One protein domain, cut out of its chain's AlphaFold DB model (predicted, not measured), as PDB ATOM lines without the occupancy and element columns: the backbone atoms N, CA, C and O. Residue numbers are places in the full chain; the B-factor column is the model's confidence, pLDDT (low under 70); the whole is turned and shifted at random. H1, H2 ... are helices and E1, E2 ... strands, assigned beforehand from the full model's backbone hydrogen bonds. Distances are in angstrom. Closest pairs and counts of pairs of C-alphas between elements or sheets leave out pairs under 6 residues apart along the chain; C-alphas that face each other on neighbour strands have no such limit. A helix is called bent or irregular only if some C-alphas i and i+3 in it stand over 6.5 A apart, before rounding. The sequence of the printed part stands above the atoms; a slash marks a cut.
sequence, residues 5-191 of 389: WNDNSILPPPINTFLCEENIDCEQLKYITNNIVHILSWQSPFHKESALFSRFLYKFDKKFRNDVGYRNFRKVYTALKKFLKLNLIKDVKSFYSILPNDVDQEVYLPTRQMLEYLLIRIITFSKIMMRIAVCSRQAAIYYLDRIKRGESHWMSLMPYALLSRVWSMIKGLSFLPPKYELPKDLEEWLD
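Overview. This is residues 5 to 191 of the 389 residues of the protein "DUF4477 domain-containing protein" of Leptidea sinapis (UniProt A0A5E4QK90). This is a long helical body in which one helix, H5, runs most of the length: along one half H3 and H6 pack on it and H2 packs on H3 and H6, the four making an up-and-down bundle, and along the other half H4 packs on H5 with H1 beside H4. A tiny two-strand ribbon, E1 and E2, lies at the H1 and H4 end, and residues 176 to 185 stick out from the body and lead to short H7. The printed part has 187 residues, with seven named helices and two named strands in the order E1, H1, H2, H3, H4, E2, H5, H6, H7; the sheet is E1 - E2, antiparallel, and the class is mostly helix. The whole is loose, with a radius of gyration of the C-alphas of 20.5 A and spans of 70 by 35 by 29 A.

Along the chain. Find C-alpha 17 at (-20.888, 3.978, 67.126), where E1, residues 17 to 19, begins; its partner E2 is residues 108 to 110. From C-alpha 112 at (-18.390, -4.438, 64.052), H5, residues 112 to 148, runs 53.9 A. H4 is residues 88 to 96, 12.1 A, and H1 residues 26 to 41, 22.4 A. H3, residues 68 to 85, covers 26.1 A; H2, residues 44 to 64, covers 29.0 A and is irregular, with C-alphas 59 and 62 7.8 A apart and a kink of 40 degrees near residue 58. H6, residues 153 to 172, covers 27.7 A, and H7, residues 186 to 189, ends at C-alpha 189, (-10.866, -19.630, 66.269).

Arrangement. Look first at E1 and E2, antiparallel, where N 18 and O 109 are within hydrogen-bond range at 2.9 A. Next is H5, the hub: its residues 114 to 125 alone touch H4, closest at the C-alphas of Leu 88 and Arg 121, 6.6 A. H4 touches H1, closest at C-alphas 37 and 89, 5.9 A, at a shallow tilt of 23 degrees, opposite ways. H5 touches H3, closest at C-alphas 69 and 139, 5.4 A, and forms a helical hairpin with H6, closest at C-alphas 140 and 160, 5.3 A. H2 and H3 form another, closest at C-alphas 64 and 70, 6.1 A; residues 159 to 166 of H6 alone touch H2, closest at C-alphas 49 and 166, 7.1 A. H7 touches no helix. Every O i to N i+4 pair is within hydrogen-bond range in H1, H3, H4 and H5, against 14 of 17 in H2 and 15 of 16 in H6; H7 is too short for such a pair.

Size, cuts and confidence. The two C-alphas farthest apart, those of Gln 105 and Gly 150, are 70.2 A apart. The printed part has no cut. The links H4 to E2 and H6 to H7 are long. Look for pLDDT under 70 at residues 102 to 105 and 172 to 191.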
ATOM      1  N   TRP A   5      -4.517 -10.078  56.511       78.12
ATOM      2  CA  TRP A   5      -3.541  -9.656  57.526       78.12
ATOM      3  C   TRP A   5      -2.166  -9.235  56.965       78.12
ATOM      4  O   TRP A   5      -1.399  -8.590  57.681       78.12
ATOM      5  N   ASN A   6      -1.812  -9.614  55.732       78.25
ATOM      6  CA  ASN A   6      -0.532  -9.250  55.109       78.25
ATOM      7  C   ASN A   6      -0.637  -7.997  54.221       78.25
ATOM      8  O   ASN A   6       0.361  -7.586  53.626       78.25
ATOM      9  N   ASP A   7      -1.821  -7.397  54.117       82.19
ATOM     10  CA  ASP A   7      -2.030  -6.196  53.325       82.19
ATOM     11  C   ASP A   7      -1.759  -4.934  54.163       82.19
ATOM     12  O   ASP A   7      -2.366  -4.690  55.207       82.19
ATOM     13  N   ASN A   8      -0.801  -4.122  53.709       77.19
ATOM     14  CA  ASN A   8      -0.443  -2.862  54.359       77.19
ATOM     15  C   ASN A   8      -1.375  -1.708  53.966       77.19
ATOM     16  O   ASN A   8      -1.322  -0.660  54.607       77.19
ATOM     17  N   SER A   9      -2.179  -1.876  52.912       83.12
ATOM     18  CA  SER A   9      -3.078  -0.844  52.384       83.12
ATOM     19  C   SER A   9      -4.387  -0.725  53.167       83.12
ATOM     20  O   SER A   9      -5.190   0.168  52.904       83.12
ATOM     21  N   ILE A  10      -4.592  -1.590  54.162       84.62
ATOM     22  CA  ILE A  10      -5.796  -1.615  54.986       84.62
ATOM     23  C   ILE A  10      -5.887  -0.336  55.825       84.62
ATOM     24  O   ILE A  10      -5.180  -0.161  56.825       84.62
ATOM     25  N   LEU A  11      -6.795   0.543  55.415       86.69
ATOM     26  CA  LEU A  11      -7.121   1.776  56.121       86.69
ATOM     27  C   LEU A  11      -8.048   1.497  57.312       86.69
ATOM     28  O   LEU A  11      -8.839   0.555  57.265       86.69
ATOM     29  N   PRO A  12      -7.967   2.297  58.389       86.81
ATOM     30  CA  PRO A  12      -8.926   2.195  59.476       86.81
ATOM     31  C   PRO A  12     -10.339   2.537  58.967       86.81
ATOM     32  O   PRO A  12     -10.487   3.469  58.168       86.81
ATOM     33  N   PRO A  13     -11.378   1.814  59.417       88.06
ATOM     34  CA  PRO A  13     -12.759   2.156  59.099       88.06
ATOM     35  C   PRO A  13     -13.154   3.507  59.725       88.06
ATOM     36  O   PRO A  13     -12.521   3.953  60.690       88.06
ATOM     37  N   PRO A  14     -14.199   4.172  59.201       86.81
ATOM     38  CA  PRO A  14     -14.728   5.392  59.800       86.81
ATOM     39  C   PRO A  14     -15.184   5.139  61.243       86.81
ATOM     40  O   PRO A  14     -15.768   4.100  61.554       86.81
ATOM     41  N   ILE A  15     -14.903   6.102  62.124       86.12
ATOM     42  CA  ILE A  15     -15.262   6.026  63.541       86.12
ATOM     43  C   ILE A  15     -16.769   6.240  63.661       86.12
ATOM     44  O   ILE A  15     -17.239   7.371  63.591       86.12
ATOM     45  N   ASN A  16     -17.498   5.142  63.847       85.75
ATOM     46  CA  ASN A  16     -18.939   5.133  64.047       85.75
ATOM     47  C   ASN A  16     -19.280   4.281  65.271       85.75
ATOM     48  O   ASN A  16     -18.657   3.239  65.511       85.75
ATOM     49  N   THR A  17     -20.308   4.704  65.997       88.19
ATOM     50  CA  THR A  17     -20.888   3.978  67.126       88.19
ATOM     51  C   THR A  17     -22.321   3.557  66.819       88.19
ATOM     52  O   THR A  17     -23.018   4.211  66.046       88.19
ATOM     53  N   PHE A  18     -22.757   2.450  67.413       85.00
ATOM     54  CA  PHE A  18     -24.113   1.922  67.293       85.00
ATOM     55  C   PHE A  18     -24.704   1.691  68.684       85.00
ATOM     56  O   PHE A  18     -23.975   1.330  69.608       85.00
ATOM     57  N   LEU A  19     -26.009   1.918  68.826       85.62
ATOM     58  CA  LEU A  19     -26.733   1.668  70.068       85.62
ATOM     59  C   LEU A  19     -26.794   0.159  70.322       85.62
ATOM     60  O   LEU A  19     -27.373  -0.573  69.526       85.62
ATOM     61  N   CYS A  20     -26.205  -0.318  71.412       81.12
ATOM     62  CA  CYS A  20     -26.282  -1.724  71.773       81.12
ATOM     63  C   CYS A  20     -27.447  -1.967  72.734       81.12
ATOM     64  O   CYS A  20     -27.535  -1.339  73.786       81.12
ATOM     65  N   GLU A  21     -28.327  -2.899  72.369       78.56
ATOM     66  CA  GLU A  21     -29.434  -3.355  73.219       78.56
ATOM     67  C   GLU A  21     -29.007  -4.500  74.158       78.56
ATOM     68  O   GLU A  21     -29.712  -4.829  75.110       78.56
ATOM     69  N   GLU A  22     -27.842  -5.106  73.906       79.38
ATOM     70  CA  GLU A  22     -27.316  -6.232  74.677       79.38
ATOM     71  C   GLU A  22     -26.378  -5.775  75.801       79.38
ATOM     72  O   GLU A  22     -25.587  -4.841  75.660       79.38
ATOM     73  N   ASN A  23     -26.429  -6.485  76.929       76.88
ATOM     74  CA  ASN A  23     -25.553  -6.229  78.066       76.88
ATOM     75  C   ASN A  23     -24.169  -6.857  77.819       76.88
ATOM     76  O   ASN A  23     -23.972  -8.054  78.039       76.88
ATOM     77  N   ILE A  24     -23.225  -6.054  77.329       79.94
ATOM     78  CA  ILE A  24     -21.833  -6.453  77.087       79.94
ATOM     79  C   ILE A  24     -20.939  -5.910  78.205       79.94
ATOM     80  O   ILE A  24     -21.004  -4.731  78.555       79.94
ATOM     81  N   ASP A  25     -20.042  -6.759  78.718       83.75
ATOM     82  CA  ASP A  25     -19.062  -6.390  79.744       83.75
ATOM     83  C   ASP A  25     -17.980  -5.444  79.182       83.75
ATOM     84  O   ASP A  25     -16.916  -5.842  78.692       83.75
ATOM     85  N   CYS A  26     -18.282  -4.148  79.238       84.81
ATOM     86  CA  CYS A  26     -17.393  -3.086  78.784       84.81
ATOM     87  C   CYS A  26     -16.168  -2.916  79.699       84.81
ATOM     88  O   CYS A  26     -15.119  -2.461  79.234       84.81
ATOM     89  N   GLU A  27     -16.265  -3.290  80.978       86.06
ATOM     90  CA  GLU A  27     -15.161  -3.179  81.935       86.06
ATOM     91  C   GLU A  27     -14.040  -4.157  81.593       86.06
ATOM     92  O   GLU A  27     -12.871  -3.763  81.506       86.06
ATOM     93  N   GLN A  28     -14.389  -5.415  81.304       87.38
ATOM     94  CA  GLN A  28     -13.420  -6.413  80.855       87.38
ATOM     95  C   GLN A  28     -12.741  -5.991  79.554       87.38
ATOM     96  O   GLN A  28     -11.515  -6.081  79.431       87.38
ATOM     97  N   LEU A  29     -13.508  -5.480  78.586       86.69
ATOM     98  CA  LEU A  29     -12.955  -5.051  77.305       86.69
ATOM     99  C   LEU A  29     -11.969  -3.885  77.472       86.69
ATOM    100  O   LEU A  29     -10.893  -3.876  76.861       86.69
ATOM    101  N   LYS A  30     -12.285  -2.927  78.346       89.06
ATOM    102  CA  LYS A  30     -11.377  -1.831  78.712       89.06
ATOM    103  C   LYS A  30     -10.127  -2.316  79.415       89.06
ATOM    104  O   LYS A  30      -9.032  -1.847  79.111       89.06
ATOM    105  N   TYR A  31     -10.273  -3.251  80.344       90.38
ATOM    106  CA  TYR A  31      -9.137  -3.833  81.038       90.38
ATOM    107  C   TYR A  31      -8.178  -4.512  80.049       90.38
ATOM    108  O   TYR A  31      -6.974  -4.246  80.067       90.38
ATOM    109  N   ILE A  32      -8.708  -5.322  79.126       89.75
ATOM    110  CA  ILE A  32      -7.919  -6.016  78.099       89.75
ATOM    111  C   ILE A  32      -7.212  -5.015  77.181       89.75
ATOM    112  O   ILE A  32      -6.004  -5.117  76.965       89.75
ATOM    113  N   THR A  33      -7.936  -4.030  76.653       89.69
ATOM    114  CA  THR A  33      -7.371  -3.026  75.737       89.69
ATOM    115  C   THR A  33      -6.311  -2.160  76.415       89.69
ATOM    116  O   THR A  33      -5.251  -1.928  75.831       89.69
ATOM    117  N   ASN A  34      -6.520  -1.759  77.670       91.25
ATOM    118  CA  ASN A  34      -5.526  -1.012  78.435       91.25
ATOM    119  C   ASN A  34      -4.278  -1.864  78.733       91.25
ATOM    120  O   ASN A  34      -3.148  -1.393  78.594       91.25
ATOM    121  N   ASN A  35      -4.456  -3.152  79.043       90.69
ATOM    122  CA  ASN A  35      -3.340  -4.081  79.217       90.69
ATOM    123  C   ASN A  35      -2.532  -4.255  77.915       90.69
ATOM    124  O   ASN A  35      -1.304  -4.206  77.934       90.69
ATOM    125  N   ILE A  36      -3.204  -4.366  76.762       89.69
ATOM    126  CA  ILE A  36      -2.538  -4.398  75.451       89.69
ATOM    127  C   ILE A  36      -1.705  -3.127  75.242       89.69
ATOM    128  O   ILE A  36      -0.537  -3.216  74.867       89.69
ATOM    129  N   VAL A  37      -2.262  -1.943  75.519       91.00
ATOM    130  CA  VAL A  37      -1.528  -0.669  75.409       91.00
ATOM    131  C   VAL A  37      -0.313  -0.648  76.337       91.00
ATOM    132  O   VAL A  37       0.772  -0.255  75.904       91.00
ATOM    133  N   HIS A  38      -0.469  -1.104  77.580       89.19
ATOM    134  CA  HIS A  38       0.621  -1.180  78.545       89.19
ATOM    135  C   HIS A  38       1.747  -2.108  78.058       89.19
ATOM    136  O   HIS A  38       2.902  -1.688  78.010       89.19
ATOM    137  N   ILE A  39       1.428  -3.323  77.605       86.25
ATOM    138  CA  ILE A  39       2.415  -4.286  77.084       86.25
ATOM    139  C   ILE A  39       3.127  -3.732  75.844       86.25
ATOM    140  O   ILE A  39       4.349  -3.822  75.724       86.25
ATOM    141  N   LEU A  40       2.382  -3.128  74.914       86.38
ATOM    142  CA  LEU A  40       2.957  -2.576  73.687       86.38
ATOM    143  C   LEU A  40       3.786  -1.308  73.939       86.38
ATOM    144  O   LEU A  40       4.673  -1.001  73.147       86.38
ATOM    145  N   SER A  41       3.575  -0.592  75.047       86.19
ATOM    146  CA  SER A  41       4.405   0.567  75.403       86.19
ATOM    147  C   SER A  41       5.886   0.203  75.595       86.19
ATOM    148  O   SER A  41       6.773   1.036  75.404       86.19
ATOM    149  N   TRP A  42       6.184  -1.071  75.871       81.62
ATOM    150  CA  TRP A  42       7.543  -1.583  76.051       81.62
ATOM    151  C   TRP A  42       8.283  -1.857  74.730       81.62
ATOM    152  O   TRP A  42       9.298  -2.548  74.721       81.62
ATOM    153  N   GLN A  43       7.832  -1.305  73.597       83.25
ATOM    154  CA  GLN A  43       8.462  -1.487  72.280       83.25
ATOM    155  C   GLN A  43       9.809  -0.760  72.095       83.25
ATOM    156  O   GLN A  43      10.559  -1.091  71.174       83.25
ATOM    157  N   SER A  44      10.164   0.194  72.965       83.38
ATOM    158  CA  SER A  44      11.401   0.996  72.859       83.38
ATOM    159  C   SER A  44      12.697   0.184  72.614       83.38
ATOM    160  O   SER A  44      13.483   0.565  71.738       83.38
ATOM    161  N   PRO A  45      12.943  -0.964  73.284       88.94
ATOM    162  CA  PRO A  45      14.134  -1.781  73.044       88.94
ATOM    163  C   PRO A  45      14.235  -2.316  71.609       88.94
ATOM    164  O   PRO A  45      15.336  -2.368  71.060       88.94
ATOM    165  N   PHE A  46      13.110  -2.635  70.957       90.50
ATOM    166  CA  PHE A  46      13.115  -3.153  69.585       90.50
ATOM    167  C   PHE A  46      13.614  -2.122  68.566       90.50
ATOM    168  O   PHE A  46      14.269  -2.504  67.597       90.50
ATOM    169  N   HIS A  47      13.382  -0.823  68.788       93.19
ATOM    170  CA  HIS A  47      13.950   0.227  67.936       93.19
ATOM    171  C   HIS A  47      15.481   0.257  68.018       93.19
ATOM    172  O   HIS A  47      16.152   0.352  66.987       93.19
ATOM    173  N   LYS A  48      16.038   0.118  69.230       93.69
ATOM    174  CA  LYS A  48      17.492   0.080  69.446       93.69
ATOM    175  C   LYS A  48      18.118  -1.140  68.771       93.69
ATOM    176  O   LYS A  48      19.099  -0.994  68.046       93.69
ATOM    177  N   GLU A  49      17.524  -2.321  68.948       94.69
ATOM    178  CA  GLU A  49      17.993  -3.539  68.276       94.69
ATOM    179  C   GLU A  49      17.882  -3.417  66.753       94.69
ATOM    180  O   GLU A  49      18.836  -3.706  66.040       94.69
ATOM    181  N   SER A  50      16.763  -2.906  66.232       95.19
ATOM    182  CA  SER A  50      16.568  -2.718  64.789       95.19
ATOM    183  C   SER A  50      17.638  -1.824  64.157       95.19
ATOM    184  O   SER A  50      18.163  -2.144  63.086       95.19
ATOM    185  N   ALA A  51      18.049  -0.755  64.846       96.38
ATOM    186  CA  ALA A  51      19.151   0.094  64.399       96.38
ATOM    187  C   ALA A  51      20.494  -0.664  64.353       96.38
ATOM    188  O   ALA A  51      21.271  -0.488  63.412       96.38
ATOM    189  N   LEU A  52      20.764  -1.543  65.327       96.62
ATOM    190  CA  LEU A  52      21.959  -2.393  65.323       96.62
ATOM    191  C   LEU A  52      21.932  -3.411  64.177       96.62
ATOM    192  O   LEU A  52      22.940  -3.566  63.487       96.62
ATOM    193  N   PHE A  53      20.783  -4.047  63.921       96.50
ATOM    194  CA  PHE A  53      20.598  -4.939  62.770       96.50
ATOM    195  C   PHE A  53      20.848  -4.207  61.449       96.50
ATOM    196  O   PHE A  53      21.573  -4.715  60.598       96.50
ATOM    197  N   SER A  54      20.296  -3.001  61.296       97.06
ATOM    198  CA  SER A  54      20.485  -2.169  60.105       97.06
ATOM    199  C   SER A  54      21.966  -1.858  59.855       97.06
ATOM    200  O   SER A  54      22.476  -2.102  58.761       97.06
ATOM    201  N   ARG A  55      22.691  -1.412  60.889       97.19
ATOM    202  CA  ARG A  55      24.134  -1.125  60.807       97.19
ATOM    203  C   ARG A  55      24.958  -2.369  60.493       97.19
ATOM    204  O   ARG A  55      25.904  -2.295  59.712       97.19
ATOM    205  N   PHE A  56      24.606  -3.504  61.099       95.50
ATOM    206  CA  PHE A  56      25.265  -4.775  60.827       95.50
ATOM    207  C   PHE A  56      25.078  -5.181  59.362       95.50
ATOM    208  O   PHE A  56      26.064  -5.433  58.675       95.50
ATOM    209  N   LEU A  57      23.839  -5.171  58.862       95.94
ATOM    210  CA  LEU A  57      23.539  -5.486  57.464       95.94
ATOM    211  C   LEU A  57      24.299  -4.564  56.513       95.94
ATOM    212  O   LEU A  57      25.019  -5.050  55.652       95.94
ATOM    213  N   TYR A  58      24.237  -3.249  56.730       96.62
ATOM    214  CA  TYR A  58      24.951  -2.277  55.900       96.62
ATOM    215  C   TYR A  58      26.455  -2.576  55.802       96.62
ATOM    216  O   TYR A  58      27.027  -2.584  54.713       96.62
ATOM    217  N   LYS A  59      27.103  -2.874  56.935       95.69
ATOM    218  CA  LYS A  59      28.545  -3.143  56.977       95.69
ATOM    219  C   LYS A  59      28.929  -4.469  56.312       95.69
ATOM    220  O   LYS A  59      30.032  -4.586  55.780       95.69
ATOM    221  N   PHE A  60      28.060  -5.476  56.380       93.69
ATOM    222  CA  PHE A  60      28.392  -6.858  56.027       93.69
ATOM    223  C   PHE A  60      27.754  -7.366  54.734       93.69
ATOM    224  O   PHE A  60      28.084  -8.473  54.304       93.69
ATOM    225  N   ASP A  61      26.941  -6.542  54.071       94.06
ATOM    226  CA  ASP A  61      26.206  -6.921  52.865       94.06
ATOM    227  C   ASP A  61      27.099  -7.452  51.749       94.06
ATOM    228  O   ASP A  61      26.888  -8.557  51.254       94.06
ATOM    229  N   LYS A  62      28.172  -6.725  51.419       93.88
ATOM    230  CA  LYS A  62      29.083  -7.122  50.336       93.88
ATOM    231  C   LYS A  62      29.819  -8.429  50.625       93.88
ATOM    232  O   LYS A  62      30.076  -9.202  49.712       93.88
ATOM    233  N   LYS A  63      30.176  -8.678  51.889       93.25
ATOM    234  CA  LYS A  63      31.016  -9.824  52.269       93.25
ATOM    235  C   LYS A  63      30.217 -11.117  52.413       93.25
ATOM    236  O   LYS A  63      30.748 -12.189  52.144       93.25
ATOM    237  N   PHE A  64      28.967 -11.024  52.857       92.56
ATOM    238  CA  PHE A  64      28.168 -12.185  53.247       92.56
ATOM    239  C   PHE A  64      26.868 -12.322  52.451       92.56
ATOM    240  O   PHE A  64      25.986 -13.066  52.868       92.56
ATOM    241  N   ARG A  65      26.754 -11.673  51.284       91.12
ATOM    242  CA  ARG A  65      25.558 -11.722  50.421       91.12
ATOM    243  C   ARG A  65      25.019 -13.144  50.208       91.12
ATOM    244  O   ARG A  65      23.818 -13.367  50.333       91.12
ATOM    245  N   ASN A  66      25.916 -14.109  49.987       93.06
ATOM    246  CA  ASN A  66      25.563 -15.507  49.701       93.06
ATOM    247  C   ASN A  66      25.509 -16.408  50.954       93.06
ATOM    248  O   ASN A  66      25.140 -17.582  50.869       93.06
ATOM    249  N   ASP A  67      25.846 -15.880  52.131       94.38
ATOM    250  CA  ASP A  67      25.878 -16.638  53.381       94.38
ATOM    251  C   ASP A  67      24.451 -16.947  53.874       94.38
ATOM    252  O   ASP A  67      23.556 -16.096  53.889       94.38
ATOM    253  N   VAL A  68      24.209 -18.200  54.268       93.00
ATOM    254  CA  VAL A  68      22.883 -18.670  54.714       93.00
ATOM    255  C   VAL A  68      22.461 -17.982  56.016       93.00
ATOM    256  O   VAL A  68      21.306 -17.568  56.156       93.00
ATOM    257  N   GLY A  69      23.393 -17.817  56.959       92.94
ATOM    258  CA  GLY A  69      23.154 -17.119  58.219       92.94
ATOM    259  C   GLY A  69      22.840 -15.651  57.997       92.94
ATOM    260  O   GLY A  69      21.909 -15.124  58.607       92.94
ATOM    261  N   TYR A  70      23.555 -15.010  57.071       95.00
ATOM    262  CA  TYR A  70      23.296 -13.626  56.681       95.00
ATOM    263  C   TYR A  70      21.909 -13.445  56.052       95.00
ATOM    264  O   TYR A  70      21.166 -12.550  56.455       95.00
ATOM    265  N   ARG A  71      21.489 -14.338  55.145       95.56
ATOM    266  CA  ARG A  71      20.133 -14.308  54.563       95.56
ATOM    267  C   ARG A  71      19.044 -14.438  55.629       95.56
ATOM    268  O   ARG A  71      18.075 -13.678  55.617       95.56
ATOM    269  N   ASN A  72      19.206 -15.351  56.587       94.50
ATOM    270  CA  ASN A  72      18.253 -15.491  57.693       94.50
ATOM    271  C   ASN A  72      18.280 -14.283  58.642       94.50
ATOM    272  O   ASN A  72      17.225 -13.825  59.076       94.50
ATOM    273  N   PHE A  73      19.452 -13.705  58.901       96.12
ATOM    274  CA  PHE A  73      19.590 -12.464  59.664       96.12
ATOM    275  C   PHE A  73      18.866 -11.290  58.980       96.12
ATOM    276  O   PHE A  73      18.126 -10.549  59.629       96.12
ATOM    277  N   ARG A  74      18.983 -11.168  57.651       96.69
ATOM    278  CA  ARG A  74      18.252 -10.172  56.851       96.69
ATOM    279  C   ARG A  74      16.738 -10.377  56.937       96.69
ATOM    280  O   ARG A  74      16.012  -9.401  57.106       96.69
ATOM    281  N   LYS A  75      16.250 -11.625  56.920       96.31
ATOM    282  CA  LYS A  75      14.819 -11.937  57.128       96.31
ATOM    283  C   LYS A  75      14.312 -11.462  58.493       96.31
ATOM    284  O   LYS A  75      13.220 -10.900  58.557       96.31
ATOM    285  N   VAL A  76      15.099 -11.655  59.557       96.81
ATOM    286  CA  VAL A  76      14.771 -11.153  60.906       96.81
ATOM    287  C   VAL A  76      14.639  -9.636  60.891       96.81
ATOM    288  O   VAL A  76      13.628  -9.113  61.351       96.81
ATOM    289  N   TYR A  77      15.609  -8.932  60.305       97.12
ATOM    290  CA  TYR A  77      15.561  -7.474  60.196       97.12
ATOM    291  C   TYR A  77      14.351  -6.978  59.399       97.12
ATOM    292  O   TYR A  77      13.654  -6.069  59.842       97.12
ATOM    293  N   THR A  78      14.053  -7.586  58.249       96.19
ATOM    294  CA  THR A  78      12.884  -7.205  57.445       96.19
ATOM    295  C   THR A  78      11.585  -7.403  58.228       96.19
ATOM    296  O   THR A  78      10.719  -6.529  58.207       96.19
ATOM    297  N   ALA A  79      11.451  -8.513  58.959       95.31
ATOM    298  CA  ALA A  79      10.294  -8.756  59.817       95.31
ATOM    299  C   ALA A  79      10.217  -7.748  60.978       95.31
ATOM    300  O   ALA A  79       9.144  -7.215  61.252       95.31
ATOM    301  N   LEU A  80      11.352  -7.404  61.593       94.94
ATOM    302  CA  LEU A  80      11.436  -6.392  62.645       94.94
ATOM    303  C   LEU A  80      11.075  -4.988  62.129       94.94
ATOM    304  O   LEU A  80      10.367  -4.241  62.794       94.94
ATOM    305  N   LYS A  81      11.485  -4.635  60.908       94.75
ATOM    306  CA  LYS A  81      11.090  -3.378  60.259       94.75
ATOM    307  C   LYS A  81       9.581  -3.331  60.004       94.75
ATOM    308  O   LYS A  81       8.977  -2.281  60.194       94.75
ATOM    309  N   LYS A  82       8.969  -4.450  59.593       93.50
ATOM    310  CA  LYS A  82       7.504  -4.557  59.449       93.50
ATOM    311  C   LYS A  82       6.797  -4.401  60.799       93.50
ATOM    312  O   LYS A  82       5.832  -3.655  60.877       93.50
ATOM    313  N   PHE A  83       7.318  -5.032  61.849       92.75
ATOM    314  CA  PHE A  83       6.813  -4.891  63.217       92.75
ATOM    315  C   PHE A  83       6.811  -3.433  63.689       92.75
ATOM    316  O   PHE A  83       5.782  -2.940  64.127       92.75
ATOM    317  N   LEU A  84       7.928  -2.716  63.535       92.12
ATOM    318  CA  LEU A  84       8.046  -1.327  64.002       92.12
ATOM    319  C   LEU A  84       7.221  -0.328  63.183       92.12
ATOM    320  O   LEU A  84       6.945   0.769  63.653       92.12
ATOM    321  N   LYS A  85       6.843  -0.685  61.952       92.12
ATOM    322  CA  LYS A  85       5.906   0.104  61.142       92.12
ATOM    323  C   LYS A  85       4.444  -0.129  61.540       92.12
ATOM    324  O   LYS A  85       3.582   0.647  61.136       92.12
ATOM    325  N   LEU A  86       4.149  -1.197  62.282       90.19
ATOM    326  CA  LEU A  86       2.795  -1.527  62.702       90.19
ATOM    327  C   LEU A  86       2.390  -0.635  63.883       90.19
ATOM    328  O   LEU A  86       2.769  -0.877  65.025       90.19
ATOM    329  N   ASN A  87       1.568   0.377  63.619       88.06
ATOM    330  CA  ASN A  87       1.083   1.316  64.636       88.06
ATOM    331  C   ASN A  87      -0.067   0.749  65.496       88.06
ATOM    332  O   ASN A  87      -1.038   1.449  65.768       88.06
ATOM    333  N   LEU A  88       0.050  -0.499  65.972       91.62
ATOM    334  CA  LEU A  88      -1.009  -1.183  66.731       91.62
ATOM    335  C   LEU A  88      -1.422  -0.414  67.999       91.62
ATOM    336  O   LEU A  88      -2.592  -0.405  68.360       91.62
ATOM    337  N   ILE A  89      -0.482   0.280  68.651       92.62
ATOM    338  CA  ILE A  89      -0.776   1.110  69.833       92.62
ATOM    339  C   ILE A  89      -1.807   2.192  69.501       92.62
ATOM    340  O   ILE A  89      -2.703   2.449  70.302       92.62
ATOM    341  N   LYS A  90      -1.679   2.836  68.336       92.44
ATOM    342  CA  LYS A  90      -2.606   3.884  67.898       92.44
ATOM    343  C   LYS A  90      -3.985   3.288  67.621       92.44
ATOM    344  O   LYS A  90      -4.974   3.847  68.082       92.44
ATOM    345  N   ASP A  91      -4.019   2.143  66.942       92.94
ATOM    346  CA  ASP A  91      -5.253   1.438  66.581       92.94
ATOM    347  C   ASP A  91      -6.034   1.017  67.846       92.94
ATOM    348  O   ASP A  91      -7.219   1.317  67.981       92.94
ATOM    349  N   VAL A  92      -5.351   0.426  68.838       93.25
ATOM    350  CA  VAL A  92      -5.960   0.024  70.122       93.25
ATOM    351  C   VAL A  92      -6.411   1.238  70.937       93.25
ATOM    352  O   VAL A  92      -7.495   1.210  71.511       93.25
ATOM    353  N   LYS A  93      -5.622   2.322  70.987       93.19
ATOM    354  CA  LYS A  93      -6.011   3.555  71.697       93.19
ATOM    355  C   LYS A  93      -7.235   4.216  71.073       93.19
ATOM    356  O   LYS A  93      -8.107   4.668  71.808       93.19
ATOM    357  N   SER A  94      -7.304   4.248  69.742       92.50
ATOM    358  CA  SER A  94      -8.470   4.756  69.018       92.50
ATOM    359  C   SER A  94      -9.716   3.951  69.370       92.50
ATOM    360  O   SER A  94     -10.755   4.534  69.655       92.50
ATOM    361  N   PHE A  95      -9.608   2.621  69.400       92.19
ATOM    362  CA  PHE A  95     -10.714   1.759  69.807       92.19
ATOM    363  C   PHE A  95     -11.105   1.985  71.275       92.19
ATOM    364  O   PHE A  95     -12.280   2.161  71.580       92.19
ATOM    365  N   TYR A  96     -10.121   2.063  72.176       91.44
ATOM    366  CA  TYR A  96     -10.341   2.306  73.603       91.44
ATOM    367  C   TYR A  96     -11.080   3.622  73.872       91.44
ATOM    368  O   TYR A  96     -11.983   3.649  74.699       91.44
ATOM    369  N   SER A  97     -10.738   4.698  73.153       90.69
ATOM    370  CA  SER A  97     -11.368   6.013  73.343       90.69
ATOM    371  C   SER A  97     -12.858   6.067  72.996       90.69
ATOM    372  O   SER A  97     -13.527   7.018  73.381       90.69
ATOM    373  N   ILE A  98     -13.370   5.066  72.276       89.69
ATOM    374  CA  ILE A  98     -14.773   4.990  71.851       89.69
ATOM    375  C   ILE A  98     -15.603   4.167  72.847       89.69
ATOM    376  O   ILE A  98     -16.828   4.215  72.816       89.69
ATOM    377  N   LEU A  99     -14.958   3.410  73.743       88.56
ATOM    378  CA  LEU A  99     -15.667   2.568  74.701       88.56
ATOM    379  C   LEU A  99     -16.374   3.426  75.774       88.56
ATOM    380  O   LEU A  99     -15.730   4.285  76.382       88.56
ATOM    381  N   PRO A 100     -17.664   3.168  76.058       86.31
ATOM    382  CA  PRO A 100     -18.472   3.974  76.975       86.31
ATOM    383  C   PRO A 100     -18.000   3.830  78.424       86.31
ATOM    384  O   PRO A 100     -17.594   2.744  78.836       86.31
ATOM    385  N   ASN A 101     -18.013   4.924  79.198       78.50
ATOM    386  CA  ASN A 101     -17.562   4.973  80.600       78.50
ATOM    387  C   ASN A 101     -18.631   4.648  81.639       78.50
ATOM    388  O   ASN A 101     -18.265   4.093  82.671       78.50
ATOM    389  N   ASP A 102     -19.898   4.916  81.336       68.88
ATOM    390  CA  ASP A 102     -20.981   4.862  82.315       68.88
ATOM    391  C   ASP A 102     -22.016   3.788  81.957       68.88
ATOM    392  O   ASP A 102     -22.273   3.518  80.784       68.88
ATOM    393  N   VAL A 103     -22.599   3.179  82.993       64.12
ATOM    394  CA  VAL A 103     -23.554   2.056  82.914       64.12
ATOM    395  C   VAL A 103     -25.006   2.541  82.745       64.12
ATOM    396  O   VAL A 103     -25.881   1.764  82.377       64.12
ATOM    397  N   ASP A 104     -25.267   3.835  82.959       57.16
ATOM    398  CA  ASP A 104     -26.623   4.352  83.202       57.16
ATOM    399  C   ASP A 104     -27.296   5.036  81.990       57.16
ATOM    400  O   ASP A 104     -28.418   5.530  82.104       57.16
ATOM    401  N   GLN A 105     -26.652   5.069  80.818       62.91
ATOM    402  CA  GLN A 105     -27.223   5.617  79.577       62.91
ATOM    403  C   GLN A 105     -27.031   4.660  78.399       62.91
ATOM    404  O   GLN A 105     -26.134   3.822  78.416       62.91
ATOM    405  N   GLU A 106     -27.893   4.811  77.386       74.31
ATOM    406  CA  GLU A 106     -27.832   4.150  76.077       74.31
ATOM    407  C   GLU A 106     -26.387   3.815  75.655       74.31
ATOM    408  O   GLU A 106     -25.583   4.698  75.343       74.31
ATOM    409  N   VAL A 107     -26.037   2.523  75.702       81.69
ATOM    410  CA  VAL A 107     -24.656   2.057  75.541       81.69
ATOM    411  C   VAL A 107     -24.295   2.072  74.062       81.69
ATOM    412  O   VAL A 107     -24.632   1.168  73.298       81.69
ATOM    413  N   TYR A 108     -23.585   3.113  73.645       86.19
ATOM    414  CA  TYR A 108     -23.025   3.190  72.304       86.19
ATOM    415  C   TYR A 108     -21.723   2.392  72.224       86.19
ATOM    416  O   TYR A 108     -20.750   2.698  72.913       86.19
ATOM    417  N   LEU A 109     -21.690   1.386  71.351       87.50
ATOM    418  CA  LEU A 109     -20.514   0.551  71.115       87.50
ATOM    419  C   LEU A 109     -19.878   0.828  69.749       87.50
ATOM    420  O   LEU A 109     -20.569   1.247  68.815       87.50
ATOM    421  N   PRO A 110     -18.565   0.572  69.597       89.06
ATOM    422  CA  PRO A 110     -17.903   0.612  68.299       89.06
ATOM    423  C   PRO A 110     -18.578  -0.326  67.296       89.06
ATOM    424  O   PRO A 110     -18.982  -1.439  67.637       89.06
ATOM    425  N   THR A 111     -18.652   0.094  66.033       89.44
ATOM    426  CA  THR A 111     -19.175  -0.779  64.972       89.44
ATOM    427  C   THR A 111     -18.355  -2.066  64.825       89.44
ATOM    428  O   THR A 111     -17.139  -2.090  65.037       89.44
ATOM    429  N   ARG A 112     -19.012  -3.137  64.361       88.62
ATOM    430  CA  ARG A 112     -18.390  -4.438  64.052       88.62
ATOM    431  C   ARG A 112     -17.121  -4.303  63.199       88.62
ATOM    432  O   ARG A 112     -16.122  -4.955  63.482       88.62
ATOM    433  N   GLN A 113     -17.135  -3.403  62.217       88.88
ATOM    434  CA  GLN A 113     -15.996  -3.156  61.326       88.88
ATOM    435  C   GLN A 113     -14.749  -2.666  62.080       88.88
ATOM    436  O   GLN A 113     -13.632  -3.042  61.728       88.88
ATOM    437  N   MET A 114     -14.914  -1.855  63.133       89.88
ATOM    438  CA  MET A 114     -13.795  -1.385  63.957       89.88
ATOM    439  C   MET A 114     -13.164  -2.524  64.755       89.88
ATOM    440  O   MET A 114     -11.938  -2.599  64.856       89.88
ATOM    441  N   LEU A 115     -13.995  -3.421  65.292       89.00
ATOM    442  CA  LEU A 115     -13.525  -4.606  66.002       89.00
ATOM    443  C   LEU A 115     -12.801  -5.564  65.049       89.00
ATOM    444  O   LEU A 115     -11.696  -6.003  65.351       89.00
ATOM    445  N   GLU A 116     -13.376  -5.838  63.878       88.94
ATOM    446  CA  GLU A 116     -12.756  -6.682  62.848       88.94
ATOM    447  C   GLU A 116     -11.412  -6.114  62.384       88.94
ATOM    448  O   GLU A 116     -10.423  -6.846  62.317       88.94
ATOM    449  N   TYR A 117     -11.339  -4.800  62.143       91.12
ATOM    450  CA  TYR A 117     -10.080  -4.126  61.838       91.12
ATOM    451  C   TYR A 117      -9.055  -4.359  62.952       91.12
ATOM    452  O   TYR A 117      -7.949  -4.826  62.680       91.12
ATOM    453  N   LEU A 118      -9.421  -4.104  64.211       92.19
ATOM    454  CA  LEU A 118      -8.524  -4.294  65.349       92.19
ATOM    455  C   LEU A 118      -8.025  -5.744  65.455       92.19
ATOM    456  O   LEU A 118      -6.828  -5.974  65.643       92.19
ATOM    457  N   LEU A 119      -8.918  -6.718  65.281       90.50
ATOM    458  CA  LEU A 119      -8.591  -8.143  65.289       90.50
ATOM    459  C   LEU A 119      -7.594  -8.497  64.183       90.50
ATOM    460  O   LEU A 119      -6.581  -9.141  64.463       90.50
ATOM    461  N   ILE A 120      -7.806  -8.014  62.955       90.88
ATOM    462  CA  ILE A 120      -6.860  -8.203  61.845       90.88
ATOM    463  C   ILE A 120      -5.483  -7.652  62.215       90.88
ATOM    464  O   ILE A 120      -4.478  -8.339  62.030       90.88
ATOM    465  N   ARG A 121      -5.411  -6.453  62.806       91.62
ATOM    466  CA  ARG A 121      -4.137  -5.837  63.215       91.62
ATOM    467  C   ARG A 121      -3.425  -6.638  64.307       91.62
ATOM    468  O   ARG A 121      -2.202  -6.789  64.250       91.62
ATOM    469  N   ILE A 122      -4.168  -7.206  65.257       91.06
ATOM    470  CA  ILE A 122      -3.633  -8.104  66.293       91.06
ATOM    471  C   ILE A 122      -3.115  -9.415  65.673       91.06
ATOM    472  O   ILE A 122      -2.041  -9.898  66.049       91.06
ATOM    473  N   ILE A 123      -3.811  -9.975  64.682       89.62
ATOM    474  CA  ILE A 123      -3.357 -11.169  63.949       89.62
ATOM    475  C   ILE A 123      -2.063 -10.871  63.190       89.62
ATOM    476  O   ILE A 123      -1.097 -11.630  63.303       89.62
ATOM    477  N   THR A 124      -2.010  -9.754  62.459       90.50
ATOM    478  CA  THR A 124      -0.805  -9.296  61.756       90.50
ATOM    479  C   THR A 124       0.368  -9.173  62.723       90.50
ATOM    480  O   THR A 124       1.448  -9.706  62.458       90.50
ATOM    481  N   PHE A 125       0.151  -8.539  63.879       91.62
ATOM    482  CA  PHE A 125       1.143  -8.434  64.946       91.62
ATOM    483  C   PHE A 125       1.654  -9.811  65.391       91.62
ATOM    484  O   PHE A 125       2.864 -10.050  65.391       91.62
ATOM    485  N   SER A 126       0.745 -10.738  65.705       90.38
ATOM    486  CA  SER A 126       1.079 -12.093  66.157       90.38
ATOM    487  C   SER A 126       1.890 -12.868  65.110       90.38
ATOM    488  O   SER A 126       2.955 -13.415  65.415       90.38
ATOM    489  N   LYS A 127       1.459 -12.849  63.842       88.75
ATOM    490  CA  LYS A 127       2.156 -13.523  62.734       88.75
ATOM    491  C   LYS A 127       3.548 -12.938  62.492       88.75
ATOM    492  O   LYS A 127       4.499 -13.696  62.280       88.75
ATOM    493  N   ILE A 128       3.703 -11.614  62.557       91.69
ATOM    494  CA  ILE A 128       5.014 -10.962  62.432       91.69
ATOM    495  C   ILE A 128       5.922 -11.368  63.599       91.69
ATOM    496  O   ILE A 128       7.060 -11.770  63.364       91.69
ATOM    497  N   MET A 129       5.425 -11.333  64.837       90.56
ATOM    498  CA  MET A 129       6.193 -11.726  66.024       90.56
ATOM    499  C   MET A 129       6.639 -13.189  65.968       90.56
ATOM    500  O   MET A 129       7.814 -13.489  66.197       90.56
ATOM    501  N   MET A 130       5.743 -14.096  65.574       89.12
ATOM    502  CA  MET A 130       6.070 -15.504  65.349       89.12
ATOM    503  C   MET A 130       7.163 -15.655  64.286       89.12
ATOM    504  O   MET A 130       8.122 -16.405  64.483       89.12
ATOM    505  N   ARG A 131       7.072 -14.905  63.180       90.94
ATOM    506  CA  ARG A 131       8.091 -14.915  62.125       90.94
ATOM    507  C   ARG A 131       9.449 -14.438  62.637       90.94
ATOM    508  O   ARG A 131      10.453 -15.085  62.346       90.94
ATOM    509  N   ILE A 132       9.497 -13.361  63.427       92.94
ATOM    510  CA  ILE A 132      10.747 -12.888  64.042       92.94
ATOM    511  C   ILE A 132      11.320 -13.975  64.964       92.94
ATOM    512  O   ILE A 132      12.514 -14.265  64.889       92.94
ATOM    513  N   ALA A 133      10.495 -14.636  65.780       90.44
ATOM    514  CA  ALA A 133      10.934 -15.700  66.688       90.44
ATOM    515  C   ALA A 133      11.514 -16.922  65.951       90.44
ATOM    516  O   ALA A 133      12.574 -17.431  66.320       90.44
ATOM    517  N   VAL A 134      10.846 -17.390  64.893       87.25
ATOM    518  CA  VAL A 134      11.303 -18.545  64.103       87.25
ATOM    519  C   VAL A 134      12.592 -18.212  63.353       87.25
ATOM    520  O   VAL A 134      13.574 -18.950  63.462       87.25
ATOM    521  N   CYS A 135      12.627 -17.084  62.636       92.12
ATOM    522  CA  CYS A 135      13.809 -16.686  61.875       92.12
ATOM    523  C   CYS A 135      15.003 -16.375  62.789       92.12
ATOM    524  O   CYS A 135      16.133 -16.720  62.442       92.12
ATOM    525  N   SER A 136      14.773 -15.773  63.964       93.62
ATOM    526  CA  SER A 136      15.850 -15.485  64.920       93.62
ATOM    527  C   SER A 136      16.466 -16.759  65.478       93.62
ATOM    528  O   SER A 136      17.688 -16.877  65.490       93.62
ATOM    529  N   ARG A 137      15.645 -17.755  65.835       90.81
ATOM    530  CA  ARG A 137      16.124 -19.075  66.263       90.81
ATOM    531  C   ARG A 137      16.944 -19.765  65.173       90.81
ATOM    532  O   ARG A 137      18.034 -20.253  65.457       90.81
ATOM    533  N   GLN A 138      16.442 -19.797  63.938       91.69
ATOM    534  CA  GLN A 138      17.145 -20.422  62.810       91.69
ATOM    535  C   GLN A 138      18.500 -19.757  62.543       91.69
ATOM    536  O   GLN A 138      19.512 -20.441  62.405       91.69
ATOM    537  N   ALA A 139      18.538 -18.422  62.514       94.94
ATOM    538  CA  ALA A 139      19.781 -17.683  62.340       94.94
ATOM    539  C   ALA A 139      20.739 -17.896  63.527       94.94
ATOM    540  O   ALA A 139      21.939 -18.065  63.323       94.94
ATOM    541  N   ALA A 140      20.225 -17.936  64.761       94.19
ATOM    542  CA  ALA A 140      21.043 -18.103  65.958       94.19
ATOM    543  C   ALA A 140      21.717 -19.478  66.003       94.19
ATOM    544  O   ALA A 140      22.899 -19.549  66.321       94.19
ATOM    545  N   ILE A 141      21.004 -20.549  65.636       93.31
ATOM    546  CA  ILE A 141      21.584 -21.898  65.528       93.31
ATOM    547  C   ILE A 141      22.741 -21.894  64.523       93.31
ATOM    548  O   ILE A 141      23.834 -22.343  64.850       93.31
ATOM    549  N   TYR A 142      22.538 -21.289  63.349       95.06
ATOM    550  CA  TYR A 142      23.582 -21.193  62.330       95.06
ATOM    551  C   TYR A 142      24.839 -20.466  62.837       95.06
ATOM    552  O   TYR A 142      25.957 -20.955  62.669       95.06
ATOM    553  N   TYR A 143      24.675 -19.303  63.477       95.44
ATOM    554  CA  TYR A 143      25.818 -18.565  64.019       95.44
ATOM    555  C   TYR A 143      26.473 -19.284  65.201       95.44
ATOM    556  O   TYR A 143      27.694 -19.231  65.327       95.44
ATOM    557  N   LEU A 144      25.707 -20.000  66.026       94.19
ATOM    558  CA  LEU A 144      26.250 -20.815  67.112       94.19
ATOM    559  C   LEU A 144      27.128 -21.951  66.579       94.19
ATOM    560  O   LEU A 144      28.226 -22.166  67.088       94.19
ATOM    561  N   ASP A 145      26.681 -22.648  65.537       94.69
ATOM    562  CA  ASP A 145      27.472 -23.704  64.904       94.69
ATOM    563  C   ASP A 145      28.753 -23.137  64.281       94.69
ATOM    564  O   ASP A 145      29.824 -23.732  64.398       94.69
ATOM    565  N   ARG A 146      28.686 -21.927  63.716       94.00
ATOM    566  CA  ARG A 146      29.866 -21.216  63.210       94.00
ATOM    567  C   ARG A 146      30.859 -20.844  64.315       94.00
ATOM    568  O   ARG A 146      32.063 -21.006  64.125       94.00
ATOM    569  N   ILE A 147      30.364 -20.403  65.476       94.44
ATOM    570  CA  ILE A 147      31.192 -20.145  66.667       94.44
ATOM    571  C   ILE A 147      31.885 -21.435  67.118       94.44
ATOM    572  O   ILE A 147      33.085 -21.410  67.382       94.44
ATOM    573  N   LYS A 148      31.163 -22.564  67.162       94.38
ATOM    574  CA  LYS A 148      31.723 -23.873  67.549       94.38
ATOM    575  C   LYS A 148      32.817 -24.357  66.598       94.38
ATOM    576  O   LYS A 148      33.772 -24.974  67.052       94.38
ATOM    577  N   ARG A 149      32.700 -24.060  65.297       94.06
ATOM    578  CA  ARG A 149      33.742 -24.359  64.296       94.06
ATOM    579  C   ARG A 149      34.976 -23.453  64.397       94.06
ATOM    580  O   ARG A 149      35.969 -23.728  63.736       94.06
ATOM    581  N   GLY A 150      34.928 -22.379  65.191       90.69
ATOM    582  CA  GLY A 150      36.023 -21.408  65.306       90.69
ATOM    583  C   GLY A 150      36.143 -20.457  64.108       90.69
ATOM    584  O   GLY A 150      37.128 -19.732  63.971       90.69
ATOM    585  N   GLU A 151      35.140 -20.417  63.229       82.50
ATOM    586  CA  GLU A 151      35.153 -19.546  62.057       82.50
ATOM    587  C   GLU A 151      34.828 -18.099  62.449       82.50
ATOM    588  O   GLU A 151      33.697 -17.765  62.819       82.50
ATOM    589  N   SER A 152      35.808 -17.204  62.287       81.50
ATOM    590  CA  SER A 152      35.638 -15.749  62.414       81.50
ATOM    591  C   SER A 152      34.846 -15.333  63.665       81.50
ATOM    592  O   SER A 152      33.761 -14.762  63.563       81.50
ATOM    593  N   HIS A 153      35.394 -15.612  64.854       83.62
ATOM    594  CA  HIS A 153      34.722 -15.439  66.151       83.62
ATOM    595  C   HIS A 153      33.916 -14.141  66.290       83.62
ATOM    596  O   HIS A 153      32.733 -14.193  66.614       83.62
ATOM    597  N   TRP A 154      34.506 -12.983  65.987       87.00
ATOM    598  CA  TRP A 154      33.812 -11.694  66.109       87.00
ATOM    599  C   TRP A 154      32.606 -11.547  65.171       87.00
ATOM    600  O   TRP A 154      31.589 -10.969  65.553       87.00
ATOM    601  N   MET A 155      32.701 -12.099  63.958       88.44
ATOM    602  CA  MET A 155      31.655 -12.001  62.935       88.44
ATOM    603  C   MET A 155      30.476 -12.925  63.215       88.44
ATOM    604  O   MET A 155      29.376 -12.650  62.753       88.44
ATOM    605  N   SER A 156      30.695 -13.987  63.986       93.19
ATOM    606  CA  SER A 156      29.653 -14.934  64.382       93.19
ATOM    607  C   SER A 156      29.051 -14.582  65.746       93.19
ATOM    608  O   SER A 156      27.846 -14.713  65.943       93.19
ATOM    609  N   LEU A 157      29.866 -14.068  66.674       94.94
ATOM    610  CA  LEU A 157      29.449 -13.743  68.040       94.94
ATOM    611  C   LEU A 157      28.494 -12.546  68.094       94.94
ATOM    612  O   LEU A 157      27.483 -12.599  68.792       94.94
ATOM    613  N   MET A 158      28.781 -11.481  67.341       94.56
ATOM    614  CA  MET A 158      27.939 -10.284  67.335       94.56
ATOM    615  C   MET A 158      26.510 -10.540  66.820       94.56
ATOM    616  O   MET A 158      25.568 -10.212  67.547       94.56
ATOM    617  N   PRO A 159      26.287 -11.139  65.633       95.38
ATOM    618  CA  PRO A 159      24.932 -11.442  65.182       95.38
ATOM    619  C   PRO A 159      24.254 -12.482  66.077       95.38
ATOM    620  O   PRO A 159      23.062 -12.349  66.333       95.38
ATOM    621  N   TYR A 160      24.988 -13.459  66.625       96.38
ATOM    622  CA  TYR A 160      24.430 -14.400  67.599       96.38
ATOM    623  C   TYR A 160      23.894 -13.693  68.855       96.38
ATOM    624  O   TYR A 160      22.772 -13.967  69.288       96.38
ATOM    625  N   ALA A 161      24.654 -12.744  69.408       96.31
ATOM    626  CA  ALA A 161      24.236 -11.948  70.558       96.31
ATOM    627  C   ALA A 161      23.002 -11.086  70.239       96.31
ATOM    628  O   ALA A 161      22.050 -11.072  71.017       96.31
ATOM    629  N   LEU A 162      22.977 -10.417  69.078       96.06
ATOM    630  CA  LEU A 162      21.828  -9.618  68.627       96.06
ATOM    631  C   LEU A 162      20.564 -10.471  68.454       96.06
ATOM    632  O   LEU A 162      19.489 -10.104  68.929       96.06
ATOM    633  N   LEU A 163      20.688 -11.637  67.818       95.81
ATOM    634  CA  LEU A 163      19.575 -12.566  67.622       95.81
ATOM    635  C   LEU A 163      19.048 -13.106  68.953       95.81
ATOM    636  O   LEU A 163      17.837 -13.173  69.148       95.81
ATOM    637  N   SER A 164      19.950 -13.440  69.878       94.44
ATOM    638  CA  SER A 164      19.592 -13.928  71.211       94.44
ATOM    639  C   SER A 164      18.876 -12.854  72.032       94.44
ATOM    640  O   SER A 164      17.874 -13.151  72.678       94.44
ATOM    641  N   ARG A 165      19.323 -11.591  71.951       93.62
ATOM    642  CA  ARG A 165      18.655 -10.443  72.590       93.62
ATOM    643  C   ARG A 165      17.240 -10.265  72.060       93.62
ATOM    644  O   ARG A 165      16.301 -10.287  72.850       93.62
ATOM    645  N   VAL A 166      17.066 -10.178  70.739       92.88
ATOM    646  CA  VAL A 166      15.734 -10.039  70.124       92.88
ATOM    647  C   VAL A 166      14.829 -11.216  70.492       92.88
ATOM    648  O   VAL A 166      13.676 -11.012  70.864       92.88
ATOM    649  N   TRP A 167      15.347 -12.445  70.459       90.62
ATOM    650  CA  TRP A 167      14.583 -13.628  70.848       90.62
ATOM    651  C   TRP A 167      14.165 -13.599  72.326       90.62
ATOM    652  O   TRP A 167      13.014 -13.901  72.642       90.62
ATOM    653  N   SER A 168      15.059 -13.172  73.224       87.88
ATOM    654  CA  SER A 168      14.753 -13.017  74.652       87.88
ATOM    655  C   SER A 168      13.692 -11.945  74.909       87.88
ATOM    656  O   SER A 168      12.797 -12.172  75.715       87.88
ATOM    657  N   MET A 169      13.714 -10.829  74.170       87.69
ATOM    658  CA  MET A 169      12.686  -9.784  74.262       87.69
ATOM    659  C   MET A 169      11.316 -10.310  73.824       87.69
ATOM    660  O   MET A 169      10.313 -10.032  74.471       87.69
ATOM    661  N   ILE A 170      11.268 -11.125  72.765       84.62
ATOM    662  CA  ILE A 170      10.020 -11.745  72.293       84.62
ATOM    663  C   ILE A 170       9.474 -12.746  73.311       84.62
ATOM    664  O   ILE A 170       8.269 -12.800  73.529       84.62
ATOM    665  N   LYS A 171      10.347 -13.539  73.942       76.81
ATOM    666  CA  LYS A 171       9.952 -14.503  74.979       76.81
ATOM    667  C   LYS A 171       9.570 -13.841  76.302       76.81
ATOM    668  O   LYS A 171       8.718 -14.374  77.001       76.81
ATOM    669  N   GLY A 172      10.191 -12.709  76.627       67.50
ATOM    670  CA  GLY A 172       9.904 -11.919  77.825       67.50
ATOM    671  C   GLY A 172       8.592 -11.135  77.751       67.50
ATOM    672  O   GLY A 172       8.068 -10.737  78.785       67.50
ATOM    673  N   LEU A 173       8.026 -10.947  76.554       62.78
ATOM    674  CA  LEU A 173       6.664 -10.450  76.392       62.78
ATOM    675  C   LEU A 173       5.685 -11.572  76.758       62.78
ATOM    676  O   LEU A 173       5.281 -12.363  75.907       62.78
ATOM    677  N   SER A 174       5.273 -11.638  78.023       53.28
ATOM    678  CA  SER A 174       4.112 -12.429  78.443       53.28
ATOM    679  C   SER A 174       2.828 -11.753  77.948       53.28
ATOM    680  O   SER A 174       2.058 -11.203  78.729       53.28
ATOM    681  N   PHE A 175       2.617 -11.723  76.628       54.94
ATOM    682  CA  PHE A 175       1.379 -11.200  76.039       54.94
ATOM    683  C   PHE A 175       0.190 -12.134  76.288       54.94
ATOM    684  O   PHE A 175      -0.959 -11.722  76.171       54.94
ATOM    685  N   LEU A 176       0.476 -13.387  76.652       48.22
ATOM    686  CA  LEU A 176      -0.507 -14.388  77.026       48.22
ATOM    687  C   LEU A 176      -0.343 -14.739  78.505       48.22
ATOM    688  O   LEU A 176       0.793 -14.905  78.965       48.22
ATOM    689  N   PRO A 177      -1.451 -14.880  79.250       49.31
ATOM    690  CA  PRO A 177      -1.424 -15.445  80.589       49.31
ATOM    691  C   PRO A 177      -0.667 -16.784  80.595       49.31
ATOM    692  O   PRO A 177      -0.779 -17.546  79.637       49.31
ATOM    693  N   PRO A 178       0.045 -17.141  81.677       46.81
ATOM    694  CA  PRO A 178       0.842 -18.373  81.744       46.81
ATOM    695  C   PRO A 178       0.026 -19.671  81.578       46.81
ATOM    696  O   PRO A 178       0.610 -20.731  81.381       46.81
ATOM    697  N   LYS A 179      -1.310 -19.597  81.649       57.12
ATOM    698  CA  LYS A 179      -2.249 -20.709  81.413       57.12
ATOM    699  C   LYS A 179      -2.961 -20.641  80.057       57.12
ATOM    700  O   LYS A 179      -3.818 -21.473  79.786       57.12
ATOM    701  N   TYR A 180      -2.678 -19.628  79.244       48.22
ATOM    702  CA  TYR A 180      -3.366 -19.430  77.979       48.22
ATOM    703  C   TYR A 180      -2.634 -20.196  76.883       48.22
ATOM    704  O   TYR A 180      -1.586 -19.776  76.385       48.22
ATOM    705  N   GLU A 181      -3.183 -21.350  76.524       45.12
ATOM    706  CA  GLU A 181      -2.761 -22.077  75.338       45.12
ATOM    707  C   GLU A 181      -3.267 -21.317  74.108       45.12
ATOM    708  O   GLU A 181      -4.458 -21.031  73.986       45.12
ATOM    709  N   LEU A 182      -2.360 -20.947  73.197       44.88
ATOM    710  CA  LEU A 182      -2.779 -20.458  71.885       44.88
ATOM    711  C   LEU A 182      -3.663 -21.532  71.233       44.88
ATOM    712  O   LEU A 182      -3.261 -22.701  71.237       44.88
ATOM    713  N   PRO A 183      -4.814 -21.156  70.644       51.16
ATOM    714  CA  PRO A 183      -5.619 -22.083  69.865       51.16
ATOM    715  C   PRO A 183      -4.726 -22.804  68.855       51.16
ATOM    716  O   PRO A 183      -3.938 -22.158  68.157       51.16
ATOM    717  N   LYS A 184      -4.823 -24.139  68.806       53.47
ATOM    718  CA  LYS A 184      -4.011 -24.972  67.901       53.47
ATOM    719  C   LYS A 184      -4.185 -24.531  66.447       53.47
ATOM    720  O   LYS A 184      -3.196 -24.456  65.724       53.47
ATOM    721  N   ASP A 185      -5.403 -24.117  66.105       53.44
ATOM    722  CA  ASP A 185      -5.752 -23.516  64.828       53.44
ATOM    723  C   ASP A 185      -6.344 -22.119  65.034       53.44
ATOM    724  O   ASP A 185      -7.535 -21.926  65.272       53.44
ATOM    725  N   LEU A 186      -5.483 -21.105  64.906       48.78
ATOM    726  CA  LEU A 186      -5.897 -19.698  64.890       48.78
ATOM    727  C   LEU A 186      -6.933 -19.423  63.783       48.78
ATOM    728  O   LEU A 186      -7.735 -18.505  63.904       48.78
ATOM    729  N   GLU A 187      -6.895 -20.209  62.701       49.75
ATOM    730  CA  GLU A 187      -7.837 -20.127  61.583       49.75
ATOM    731  C   GLU A 187      -9.248 -20.594  61.946       49.75
ATOM    732  O   GLU A 187     -10.205 -20.029  61.430       49.75
ATOM    733  N   GLU A 188      -9.381 -21.583  62.832       53.19
ATOM    734  CA  GLU A 188     -10.677 -22.073  63.313       53.19
ATOM    735  C   GLU A 188     -11.271 -21.108  64.345       53.19
ATOM    736  O   GLU A 188     -12.456 -20.802  64.307       53.19
ATOM    737  N   TRP A 189     -10.425 -20.549  65.216       49.09
ATOM    738  CA  TRP A 189     -10.866 -19.630  66.269       49.09
ATOM    739  C   TRP A 189     -11.380 -18.283  65.741       49.09
ATOM    740  O   TRP A 189     -12.277 -17.685  66.324       49.09
ATOM    741  N   LEU A 190     -10.805 -17.804  64.638       52.84
ATOM    742  CA  LEU A 190     -11.200 -16.559  63.968       52.84
ATOM    743  C   LEU A 190     -12.173 -16.785  62.809       52.84
ATOM    744  O   LEU A 190     -12.490 -15.840  62.093       52.84
ATOM    745  N   ASP A 191     -12.573 -18.036  62.599       55.06
ATOM    746  CA  ASP A 191     -13.349 -18.481  61.453       55.06
ATOM    747  C   ASP A 191     -12.857 -17.899  60.113       55.06
ATOM    748  O   ASP A 191     -13.592 -17.333  59.300       55.06
TER     749      ASP A 191